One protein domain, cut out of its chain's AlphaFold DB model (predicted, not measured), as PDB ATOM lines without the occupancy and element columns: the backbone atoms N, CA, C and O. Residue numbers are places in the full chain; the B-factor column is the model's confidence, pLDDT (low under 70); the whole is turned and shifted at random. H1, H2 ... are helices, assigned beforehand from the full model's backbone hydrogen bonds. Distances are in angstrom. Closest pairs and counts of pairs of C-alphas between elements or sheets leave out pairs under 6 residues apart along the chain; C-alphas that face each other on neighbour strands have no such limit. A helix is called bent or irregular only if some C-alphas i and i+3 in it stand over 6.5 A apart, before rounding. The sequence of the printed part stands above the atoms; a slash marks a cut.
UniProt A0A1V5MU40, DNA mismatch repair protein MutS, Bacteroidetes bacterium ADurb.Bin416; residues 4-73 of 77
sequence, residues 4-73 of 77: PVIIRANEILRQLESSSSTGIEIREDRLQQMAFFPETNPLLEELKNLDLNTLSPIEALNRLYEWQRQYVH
ATOM      1  N   PRO A   4      12.664  35.094 -37.879       72.88
ATOM      2  CA  PRO A   4      13.101  34.760 -39.239       72.88
ATOM      3  C   PRO A   4      12.248  33.680 -39.921       72.88
ATOM      4  O   PRO A   4      12.048  33.727 -41.134       72.88
ATOM      5  N   VAL A   5      11.704  32.731 -39.148       75.62
ATOM      6  CA  VAL A   5      10.843  31.654 -39.668       75.62
ATOM      7  C   VAL A   5       9.517  32.229 -40.155       75.62
ATOM      8  O   VAL A   5       9.055  31.896 -41.243       75.62
ATOM      9  N   ILE A   6       8.938  33.145 -39.376       81.88
ATOM     10  CA  ILE A   6       7.684  33.823 -39.719       81.88
ATOM     11  C   ILE A   6       7.868  34.663 -40.989       81.88
ATOM     12  O   ILE A   6       7.019  34.635 -41.880       81.88
ATOM     13  N   ILE A   7       8.988  35.381 -41.103       81.62
ATOM     14  CA  ILE A   7       9.300  36.195 -42.286       81.62
ATOM     15  C   ILE A   7       9.397  35.314 -43.540       81.62
ATOM     16  O   ILE A   7       8.753  35.621 -44.544       81.62
ATOM     17  N   ARG A   8      10.127  34.191 -43.472       80.38
ATOM     18  CA  ARG A   8      10.278  33.272 -44.611       80.38
ATOM     19  C   ARG A   8       8.975  32.597 -45.010       80.38
ATOM     20  O   ARG A   8       8.682  32.508 -46.198       80.38
ATOM     21  N   ALA A   9       8.186  32.149 -44.037       85.50
ATOM     22  CA  ALA A   9       6.893  31.530 -44.307       85.50
ATOM     23  C   ALA A   9       5.960  32.488 -45.071       85.50
ATOM     24  O   ALA A   9       5.352  32.090 -46.061       85.50
ATOM     25  N   ASN A  10       5.912  33.767 -44.675       86.88
ATOM     26  CA  ASN A  10       5.124  34.792 -45.371       86.88
ATOM     27  C   ASN A  10       5.640  35.096 -46.784       86.88
ATOM     28  O   ASN A  10       4.865  35.415 -47.682       86.88
ATOM     29  N   GLU A  11       6.952  35.039 -46.997       83.88
ATOM     30  CA  GLU A  11       7.546  35.213 -48.321       83.88
ATOM     31  C   GLU A  11       7.177  34.067 -49.271       83.88
ATOM     32  O   GLU A  11       6.707  34.327 -50.376       83.88
ATOM     33  N   ILE A  12       7.318  32.816 -48.817       84.56
ATOM     34  CA  ILE A  12       6.921  31.622 -49.579       84.56
ATOM     35  C   ILE A  12       5.429  31.682 -49.918       84.56
ATOM     36  O   ILE A  12       5.043  31.420 -51.053       84.56
ATOM     37  N   LEU A  13       4.591  32.077 -48.957       86.50
ATOM     38  CA  LEU A  13       3.150  32.214 -49.159       86.50
ATOM     39  C   LEU A  13       2.817  33.239 -50.253       86.50
ATOM     40  O   LEU A  13       2.072  32.918 -51.173       86.50
ATOM     41  N   ARG A  14       3.450  34.420 -50.234       85.88
ATOM     42  CA  ARG A  14       3.289  35.427 -51.299       85.88
ATOM     43  C   ARG A  14       3.744  34.924 -52.671       85.88
ATOM     44  O   ARG A  14       3.098  35.215 -53.676       85.88
ATOM     45  N   GLN A  15       4.841  34.163 -52.728       81.88
ATOM     46  CA  GLN A  15       5.306  33.545 -53.977       81.88
ATOM     47  C   GLN A  15       4.264  32.554 -54.516       81.88
ATOM     48  O   GLN A  15       3.893  32.635 -55.688       81.88
ATOM     49  N   LEU A  16       3.722  31.690 -53.653       81.81
ATOM     50  CA  LEU A  16       2.690  30.717 -54.015       81.81
ATOM     51  C   LEU A  16       1.408  31.394 -54.517       81.81
ATOM     52  O   LEU A  16       0.910  31.035 -55.584       81.81
ATOM     53  N   GLU A  17       0.923  32.424 -53.819       83.38
ATOM     54  CA  GLU A  17      -0.242  33.221 -54.233       83.38
ATOM     55  C   GLU A  17      -0.047  33.871 -55.608       83.38
ATOM     56  O   GLU A  17      -0.958  33.855 -56.435       83.38
ATOM     57  N   SER A  18       1.154  34.389 -55.886       78.44
ATOM     58  CA  SER A  18       1.476  34.999 -57.182       78.44
ATOM     59  C   SER A  18       1.571  33.980 -58.327       78.44
ATOM     60  O   SER A  18       1.150  34.269 -59.445       78.44
ATOM     61  N   SER A  19       2.077  32.771 -58.052       68.56
ATOM     62  CA  SER A  19       2.228  31.695 -59.046       68.56
ATOM     63  C   SER A  19       0.917  30.961 -59.370       68.56
ATOM     64  O   SER A  19       0.756  30.445 -60.479       68.56
ATOM     65  N   SER A  20      -0.041  30.974 -58.436       63.28
ATOM     66  CA  SER A  20      -1.352  30.310 -58.525       63.28
ATOM     67  C   SER A  20      -2.182  30.738 -59.745       63.28
ATOM     68  O   SER A  20      -2.965  29.954 -60.278       63.28
ATOM     69  N   SER A  21      -1.985  31.959 -60.250       59.25
ATOM     70  CA  SER A  21      -2.755  32.508 -61.373       59.25
ATOM     71  C   SER A  21      -2.183  32.196 -62.763       59.25
ATOM     72  O   SER A  21      -2.893  32.386 -63.747       59.25
ATOM     73  N   THR A  22      -0.929  31.734 -62.877       57.78
ATOM     74  CA  THR A  22      -0.243  31.662 -64.189       57.78
ATOM     75  C   THR A  22       0.507  30.346 -64.456       57.78
ATOM     76  O   THR A  22       1.078  30.181 -65.528       57.78
ATOM     77  N   GLY A  23       0.502  29.367 -63.540       55.66
ATOM     78  CA  GLY A  23       1.168  28.073 -63.781       55.66
ATOM     79  C   GLY A  23       2.683  28.197 -64.005       55.66
ATOM     80  O   GLY A  23       3.280  27.384 -64.706       55.66
ATOM     81  N   ILE A  24       3.295  29.246 -63.451       58.88
ATOM     82  CA  ILE A  24       4.728  29.515 -63.572       58.88
ATOM     83  C   ILE A  24       5.455  28.663 -62.529       58.88
ATOM     84  O   ILE A  24       5.173  28.772 -61.335       58.88
ATOM     85  N   GLU A  25       6.398  27.831 -62.977       59.66
ATOM     86  CA  GLU A  25       7.314  27.104 -62.098       59.66
ATOM     87  C   GLU A  25       8.077  28.092 -61.209       59.66
ATOM     88  O   GLU A  25       8.771  28.995 -61.688       59.66
ATOM     89  N   ILE A  26       7.938  27.920 -59.895       58.16
ATOM     90  CA  ILE A  26       8.643  28.720 -58.897       58.16
ATOM     91  C   ILE A  26      10.132  28.417 -59.049       58.16
ATOM     92  O   ILE A  26      10.610  27.354 -58.656       58.16
ATOM     93  N   ARG A  27      10.879  29.352 -59.638       59.91
ATOM     94  CA  ARG A  27      12.339  29.303 -59.610       59.91
ATOM     95  C   ARG A  27      12.779  29.500 -58.166       59.91
ATOM     96  O   ARG A  27      12.535  30.558 -57.590       59.91
ATOM     97  N   GLU A  28      13.432  28.486 -57.599       60.41
ATOM     98  CA  GLU A  28      14.186  28.601 -56.350       60.41
ATOM     99  C   GLU A  28      15.380  29.535 -56.570       60.41
ATOM    100  O   GLU A  28      16.529  29.103 -56.680       60.41
ATOM    101  N   ASP A  29      15.124  30.837 -56.667       59.72
ATOM    102  CA  ASP A  29      16.186  31.809 -56.491       59.72
ATOM    103  C   ASP A  29      16.577  31.700 -55.018       59.72
ATOM    104  O   ASP A  29      15.815  32.074 -54.118       59.72
ATOM    105  N   ARG A  30      17.694  31.012 -54.763       57.69
ATOM    106  CA  ARG A  30      18.192  30.704 -53.423       57.69
ATOM    107  C   ARG A  30      18.639  32.006 -52.773       57.69
ATOM    108  O   ARG A  30      19.830  32.291 -52.691       57.69
ATOM    109  N   LEU A  31      17.677  32.787 -52.288       59.03
ATOM    110  CA  LEU A  31      17.897  33.798 -51.272       59.03
ATOM    111  C   LEU A  31      18.508  33.052 -50.092       59.03
ATOM    112  O   LEU A  31      17.820  32.321 -49.377       59.03
ATOM    113  N   GLN A  32      19.834  33.135 -49.985       60.97
ATOM    114  CA  GLN A  32      20.608  32.458 -48.961       60.97
ATOM    115  C   GLN A  32      20.149  33.005 -47.616       60.97
ATOM    116  O   GLN A  32      20.569  34.075 -47.174       60.97
ATOM    117  N   GLN A  33      19.239  32.285 -46.969       64.25
ATOM    118  CA  GLN A  33      18.977  32.511 -45.565       64.25
ATOM    119  C   GLN A  33      20.274  32.197 -44.835       64.25
ATOM    120  O   GLN A  33      20.775  31.077 -44.915       64.25
ATOM    121  N   MET A  34      20.823  33.189 -44.136       62.94
ATOM    122  CA  MET A  34      21.868  32.926 -43.158       62.94
ATOM    123  C   MET A  34      21.315  31.874 -42.195       62.94
ATOM    124  O   MET A  34      20.247  32.074 -41.607       62.94
ATOM    125  N   ALA A  35      21.987  30.728 -42.100       63.56
ATOM    126  CA  ALA A  35      21.606  29.676 -41.177       63.56
ATOM    127  C   ALA A  35      21.727  30.233 -39.750       63.56
ATOM    128  O   ALA A  35      22.809  30.332 -39.186       63.56
ATOM    129  N   PHE A  36      20.598  30.652 -39.172       61.72
ATOM    130  CA  PHE A  36      20.516  31.093 -37.774       61.72
ATOM    131  C   PHE A  36      20.550  29.918 -36.790       61.72
ATOM    132  O   PHE A  36      20.517  30.120 -35.577       61.72
ATOM    133  N   PHE A  37      20.603  28.693 -37.308       66.81
ATOM    134  CA  PHE A  37      20.797  27.495 -36.518       66.81
ATOM    135  C   PHE A  37      22.255  27.066 -36.643       66.81
ATOM    136  O   PHE A  37      22.781  27.075 -37.756       66.81
ATOM    137  N   PRO A  38      22.912  26.674 -35.540       63.47
ATOM    138  CA  PRO A  38      24.178  25.971 -35.657       63.47
ATOM    139  C   PRO A  38      23.961  24.747 -36.557       63.47
ATOM    140  O   PRO A  38      23.045  23.960 -36.318       63.47
ATOM    141  N   GLU A  39      24.781  24.596 -37.601       66.50
ATOM    142  CA  GLU A  39      24.688  23.459 -38.535       66.50
ATOM    143  C   GLU A  39      24.947  22.113 -37.841       66.50
ATOM    144  O   GLU A  39      24.609  21.047 -38.353       66.50
ATOM    145  N   THR A  40      25.530  22.161 -36.645       71.62
ATOM    146  CA  THR A  40      25.950  21.001 -35.871       71.62
ATOM    147  C   THR A  40      25.137  20.883 -34.590       71.62
ATOM    148  O   THR A  40      25.064  21.819 -33.790       71.62
ATOM    149  N   ASN A  41      24.571  19.700 -34.355       85.94
ATOM    150  CA  ASN A  41      23.960  19.362 -33.076       85.94
ATOM    151  C   ASN A  41      25.074  19.174 -32.019       85.94
ATOM    152  O   ASN A  41      25.869  18.244 -32.163       85.94
ATOM    153  N   PRO A  42      25.144  20.009 -30.965       88.25
ATOM    154  CA  PRO A  42      26.248  19.978 -30.003       88.25
ATOM    155  C   PRO A  42      26.370  18.640 -29.256       88.25
ATOM    156  O   PRO A  42      27.481  18.152 -29.068       88.25
ATOM    157  N   LEU A  43      25.252  17.977 -28.931       91.44
ATOM    158  CA  LEU A  43      25.272  16.638 -28.326       91.44
ATOM    159  C   LEU A  43      25.871  15.595 -29.280       91.44
ATOM    160  O   LEU A  43      26.598  14.701 -28.855       91.44
ATOM    161  N   LEU A  44      25.564  15.707 -30.575       91.94
ATOM    162  CA  LEU A  44      26.088  14.793 -31.587       91.94
ATOM    163  C   LEU A  44      27.608  14.942 -31.726       91.94
ATOM    164  O   LEU A  44      28.309  13.939 -31.833       91.94
ATOM    165  N   GLU A  45      28.117  16.174 -31.702       91.56
ATOM    166  CA  GLU A  45      29.558  16.438 -31.742       91.56
ATOM    167  C   GLU A  45      30.269  15.902 -30.496       91.56
ATOM    168  O   GLU A  45      31.318  15.268 -30.605       91.56
ATOM    169  N   GLU A  46      29.686  16.071 -29.311       92.50
ATOM    170  CA  GLU A  46      30.244  15.482 -28.093       92.50
ATOM    171  C   GLU A  46      30.266  13.951 -28.132       92.50
ATOM    172  O   GLU A  46      31.246  13.345 -27.703       92.50
ATOM    173  N   LEU A  47      29.214  13.322 -28.662       93.75
ATOM    174  CA  LEU A  47      29.127  11.867 -28.765       93.75
ATOM    175  C   LEU A  47      30.155  11.295 -29.751       93.75
ATOM    176  O   LEU A  47      30.750  10.260 -29.469       93.75
ATOM    177  N   LYS A  48      30.397  11.971 -30.882       94.06
ATOM    178  CA  LYS A  48      31.412  11.560 -31.871       94.06
ATOM    179  C   LYS A  48      32.828  11.549 -31.297       94.06
ATOM    180  O   LYS A  48      33.636  10.722 -31.702       94.06
ATOM    181  N   ASN A  49      33.123  12.476 -30.389       93.56
ATOM    182  CA  ASN A  49      34.446  12.626 -29.785       93.56
ATOM    183  C   ASN A  49      34.639  11.762 -28.524       93.56
ATOM    184  O   ASN A  49      35.710  11.798 -27.919       93.56
ATOM    185  N   LEU A  50      33.619  11.011 -28.099       94.50
ATOM    186  CA  LEU A  50      33.673  10.191 -26.895       94.50
ATOM    187  C   LEU A  50      34.350   8.840 -27.177       94.50
ATOM    188  O   LEU A  50      33.809   8.016 -27.914       94.50
ATOM    189  N   ASP A  51      35.490   8.569 -26.534       94.88
ATOM    190  CA  ASP A  51      36.124   7.246 -26.581       94.88
ATOM    191  C   ASP A  51      35.609   6.336 -25.459       94.88
ATOM    192  O   ASP A  51      36.072   6.379 -24.316       94.88
ATOM    193  N   LEU A  52      34.669   5.461 -25.814       91.88
ATOM    194  CA  LEU A  52      34.049   4.506 -24.896       91.88
ATOM    195  C   LEU A  52      35.038   3.518 -24.262       91.88
ATOM    196  O   LEU A  52      34.758   3.015 -23.179       91.88
ATOM    197  N   ASN A  53      36.180   3.239 -24.897       93.75
ATOM    198  CA  ASN A  53      37.149   2.268 -24.373       93.75
ATOM    199  C   ASN A  53      37.931   2.811 -23.173       93.75
ATOM    200  O   ASN A  53      38.508   2.043 -22.408       93.75
ATOM    201  N   THR A  54      37.964   4.135 -23.031       94.69
ATOM    202  CA  THR A  54      38.679   4.827 -21.953       94.69
ATOM    203  C   THR A  54      37.774   5.221 -20.793       94.69
ATOM    204  O   THR A  54      38.277   5.543 -19.720       94.69
ATOM    205  N   LEU A  55      36.452   5.176 -20.982       95.19
ATOM    206  CA  LEU A  55      35.501   5.599 -19.965       95.19
ATOM    207  C   LEU A  55      35.292   4.525 -18.899       95.19
ATOM    208  O   LEU A  55      34.867   3.403 -19.183       95.19
ATOM    209  N   SER A  56      35.478   4.909 -17.640       97.06
ATOM    210  CA  SER A  56      35.001   4.111 -16.520       97.06
ATOM    211  C   SER A  56      33.468   4.185 -16.399       97.06
ATOM    212  O   SER A  56      32.840   5.164 -16.822       97.06
ATOM    213  N   PRO A  57      32.828   3.190 -15.758       96.88
ATOM    214  CA  PRO A  57      31.378   3.199 -15.565       96.88
ATOM    215  C   PRO A  57      30.851   4.447 -14.843       96.88
ATOM    216  O   PRO A  57      29.776   4.941 -15.175       96.88
ATOM    217  N   ILE A  58      31.601   4.981 -13.872       97.50
ATOM    218  CA  ILE A  58      31.187   6.179 -13.129       97.50
ATOM    219  C   ILE A  58      31.270   7.439 -13.995       97.50
ATOM    220  O   ILE A  58      30.366   8.271 -13.956       97.50
ATOM    221  N   GLU A  59      32.301   7.559 -14.832       96.25
ATOM    222  CA  GLU A  59      32.429   8.669 -15.783       96.25
ATOM    223  C   GLU A  59      31.311   8.635 -16.822       96.25
ATOM    224  O   GLU A  59      30.756   9.682 -17.150       96.25
ATOM    225  N   ALA A  60      30.910   7.442 -17.275       96.50
ATOM    226  CA  ALA A  60      29.792   7.289 -18.200       96.50
ATOM    227  C   ALA A  60      28.484   7.792 -17.578       96.50
ATOM    228  O   ALA A  60      27.766   8.575 -18.197       96.50
ATOM    229  N   LEU A  61      28.198   7.408 -16.331       97.50
ATOM    230  CA  LEU A  61      27.012   7.880 -15.612       97.50
ATOM    231  C   LEU A  61      27.028   9.399 -15.398       97.50
ATOM    232  O   LEU A  61      26.017  10.060 -15.641       97.50
ATOM    233  N   ASN A  62      28.174   9.961 -15.008       96.44
ATOM    234  CA  ASN A  62      28.327  11.405 -14.835       96.44
ATOM    235  C   ASN A  62      28.089  12.153 -16.155       96.44
ATOM    236  O   ASN A  62      27.327  13.120 -16.190       96.44
ATOM    237  N   ARG A  63      28.666  11.663 -17.259       95.44
ATOM    238  CA  ARG A  63      28.498  12.248 -18.595       95.44
ATOM    239  C   ARG A  63      27.041  12.220 -19.056       95.44
ATOM    240  O   ARG A  63      26.531  13.217 -19.563       95.44
ATOM    241  N   LEU A  64      26.349  11.104 -18.829       95.06
ATOM    242  CA  LEU A  64      24.923  10.969 -19.135       95.06
ATOM    243  C   LEU A  64      24.070  11.957 -18.326       95.06
ATOM    244  O   LEU A  64      23.162  12.578 -18.881       95.06
ATOM    245  N   TYR A  65      24.376  12.141 -17.040       95.44
ATOM    246  CA  TYR A  65      23.686  13.113 -16.191       95.44
ATOM    247  C   TYR A  65      23.891  14.556 -16.682       95.44
ATOM    248  O   TYR A  65      22.932  15.329 -16.779       95.44
ATOM    249  N   GLU A  66      25.121  14.920 -17.056       94.62
ATOM    250  CA  GLU A  66      25.427  16.232 -17.636       94.62
ATOM    251  C   GLU A  66      24.625  16.494 -18.910       94.62
ATOM    252  O   GLU A  66      23.996  17.548 -19.031       94.62
ATOM    253  N   TRP A  67      24.585  15.529 -19.831       94.75
ATOM    254  CA  TRP A  67      23.813  15.649 -21.065       94.75
ATOM    255  C   TRP A  67      22.313  15.772 -20.812       94.75
ATOM    256  O   TRP A  67      21.661  16.616 -21.429       94.75
ATOM    257  N   GLN A  68      21.753  15.006 -19.871       92.50
ATOM    258  CA  GLN A  68      20.349  15.167 -19.488       92.50
ATOM    259  C   GLN A  68      20.067  16.581 -18.970       92.50
ATOM    260  O   GLN A  68      19.080  17.204 -19.372       92.50
ATOM    261  N   ARG A  69      20.934  17.123 -18.111       92.25
ATOM    262  CA  ARG A  69      20.772  18.480 -17.575       92.25
ATOM    263  C   ARG A  69      20.902  19.554 -18.661       92.25
ATOM    264  O   ARG A  69      20.134  20.510 -18.654       92.25
ATOM    265  N   GLN A  70      21.856  19.412 -19.580       90.31
ATOM    266  CA  GLN A  70      22.143  20.427 -20.599       90.31
ATOM    267  C   GLN A  70      21.164  20.410 -21.779       90.31
ATOM    268  O   GLN A  70      20.786  21.478 -22.264       90.31
ATOM    269  N   TYR A  71      20.750  19.224 -22.234       88.56
ATOM    270  CA  TYR A  71      20.028  19.060 -23.501       88.56
ATOM    271  C   TYR A  71      18.567  18.631 -23.345       88.56
ATOM    272  O   TYR A  71      17.758  18.934 -24.218       88.56
ATOM    273  N   VAL A  72      18.203  17.956 -22.250       85.12
ATOM    274  CA  VAL A  72      16.828  17.459 -22.039       85.12
ATOM    275  C   VAL A  72      16.014  18.425 -21.178       85.12
ATOM    276  O   VAL A  72      14.879  18.738 -21.520       85.12
ATOM    277  N   HIS A  73      16.603  18.959 -20.106       72.56
ATOM    278  CA  HIS A  73      15.896  19.826 -19.151       72.56
ATOM    279  C   HIS A  73      15.841  21.307 -19.563       72.56
ATOM    280  O   HIS A  73      15.179  22.105 -18.910       72.56
TER     281      HIS A  73
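This is residues 4 to 73 of the 77 residues of the protein "DNA mismatch repair protein MutS" of Bacteroidetes bacterium ADurb.Bin416 (UniProt A0A1V5MU40). The model is drawn out like a dumbbell, with the long helix H1 alone at one end and the helices H2 and H3 as a loose pair, side by side and running opposite ways, at the other. A long unnamed stretch, residues 20 to 41, turns back after H1 and runs across to H2. The printed part has 70 residues with three named helices, in the order H1, H2, H3, and no named strand; the class is all helix. The whole is extended, with a radius of gyration of the C-alphas of 22.0 A, and a rod spanning 65 by 24 by 18 A.

H1, residues 4 to 19, is 22.8 A long and begins at C-alpha 4 at (13.101, 34.760, -39.239). H3, residues 57 to 72, is 21.4 A long and ends at C-alpha 72 at (16.828, 17.459, -22.039). H3 is neither bent nor irregular, but only just: C-alphas 69 and 72 are 6.0 A apart. H2, residues 42 to 48, is 10.1 A long and begins at C-alpha 42 at (26.248, 19.978, -30.003).

H1 is apart from H2 and from H3. H2 and H3 are close but not clearly touching, with 2 pairs of C-alphas within 8 A; their closest C-alphas, those of Leu 43 and Trp 67, are 7.5 A apart. Their lines stand at a shallow tilt of 27 degrees, opposite ways. In H1, H2 and H3 every O i to N i+4 pair is within hydrogen-bond range.

The two C-alphas farthest apart, those of Thr 22 and Ser 56, are 65.4 A apart. The printed part has no cut. The link from H1 to H2 is long, with 22 residues, and the link from H2 to H3 is short, with 8. The mean pLDDT of the printed part is 80.8, and residues 19 to 39, of which 19 belongs to H1, are under 70.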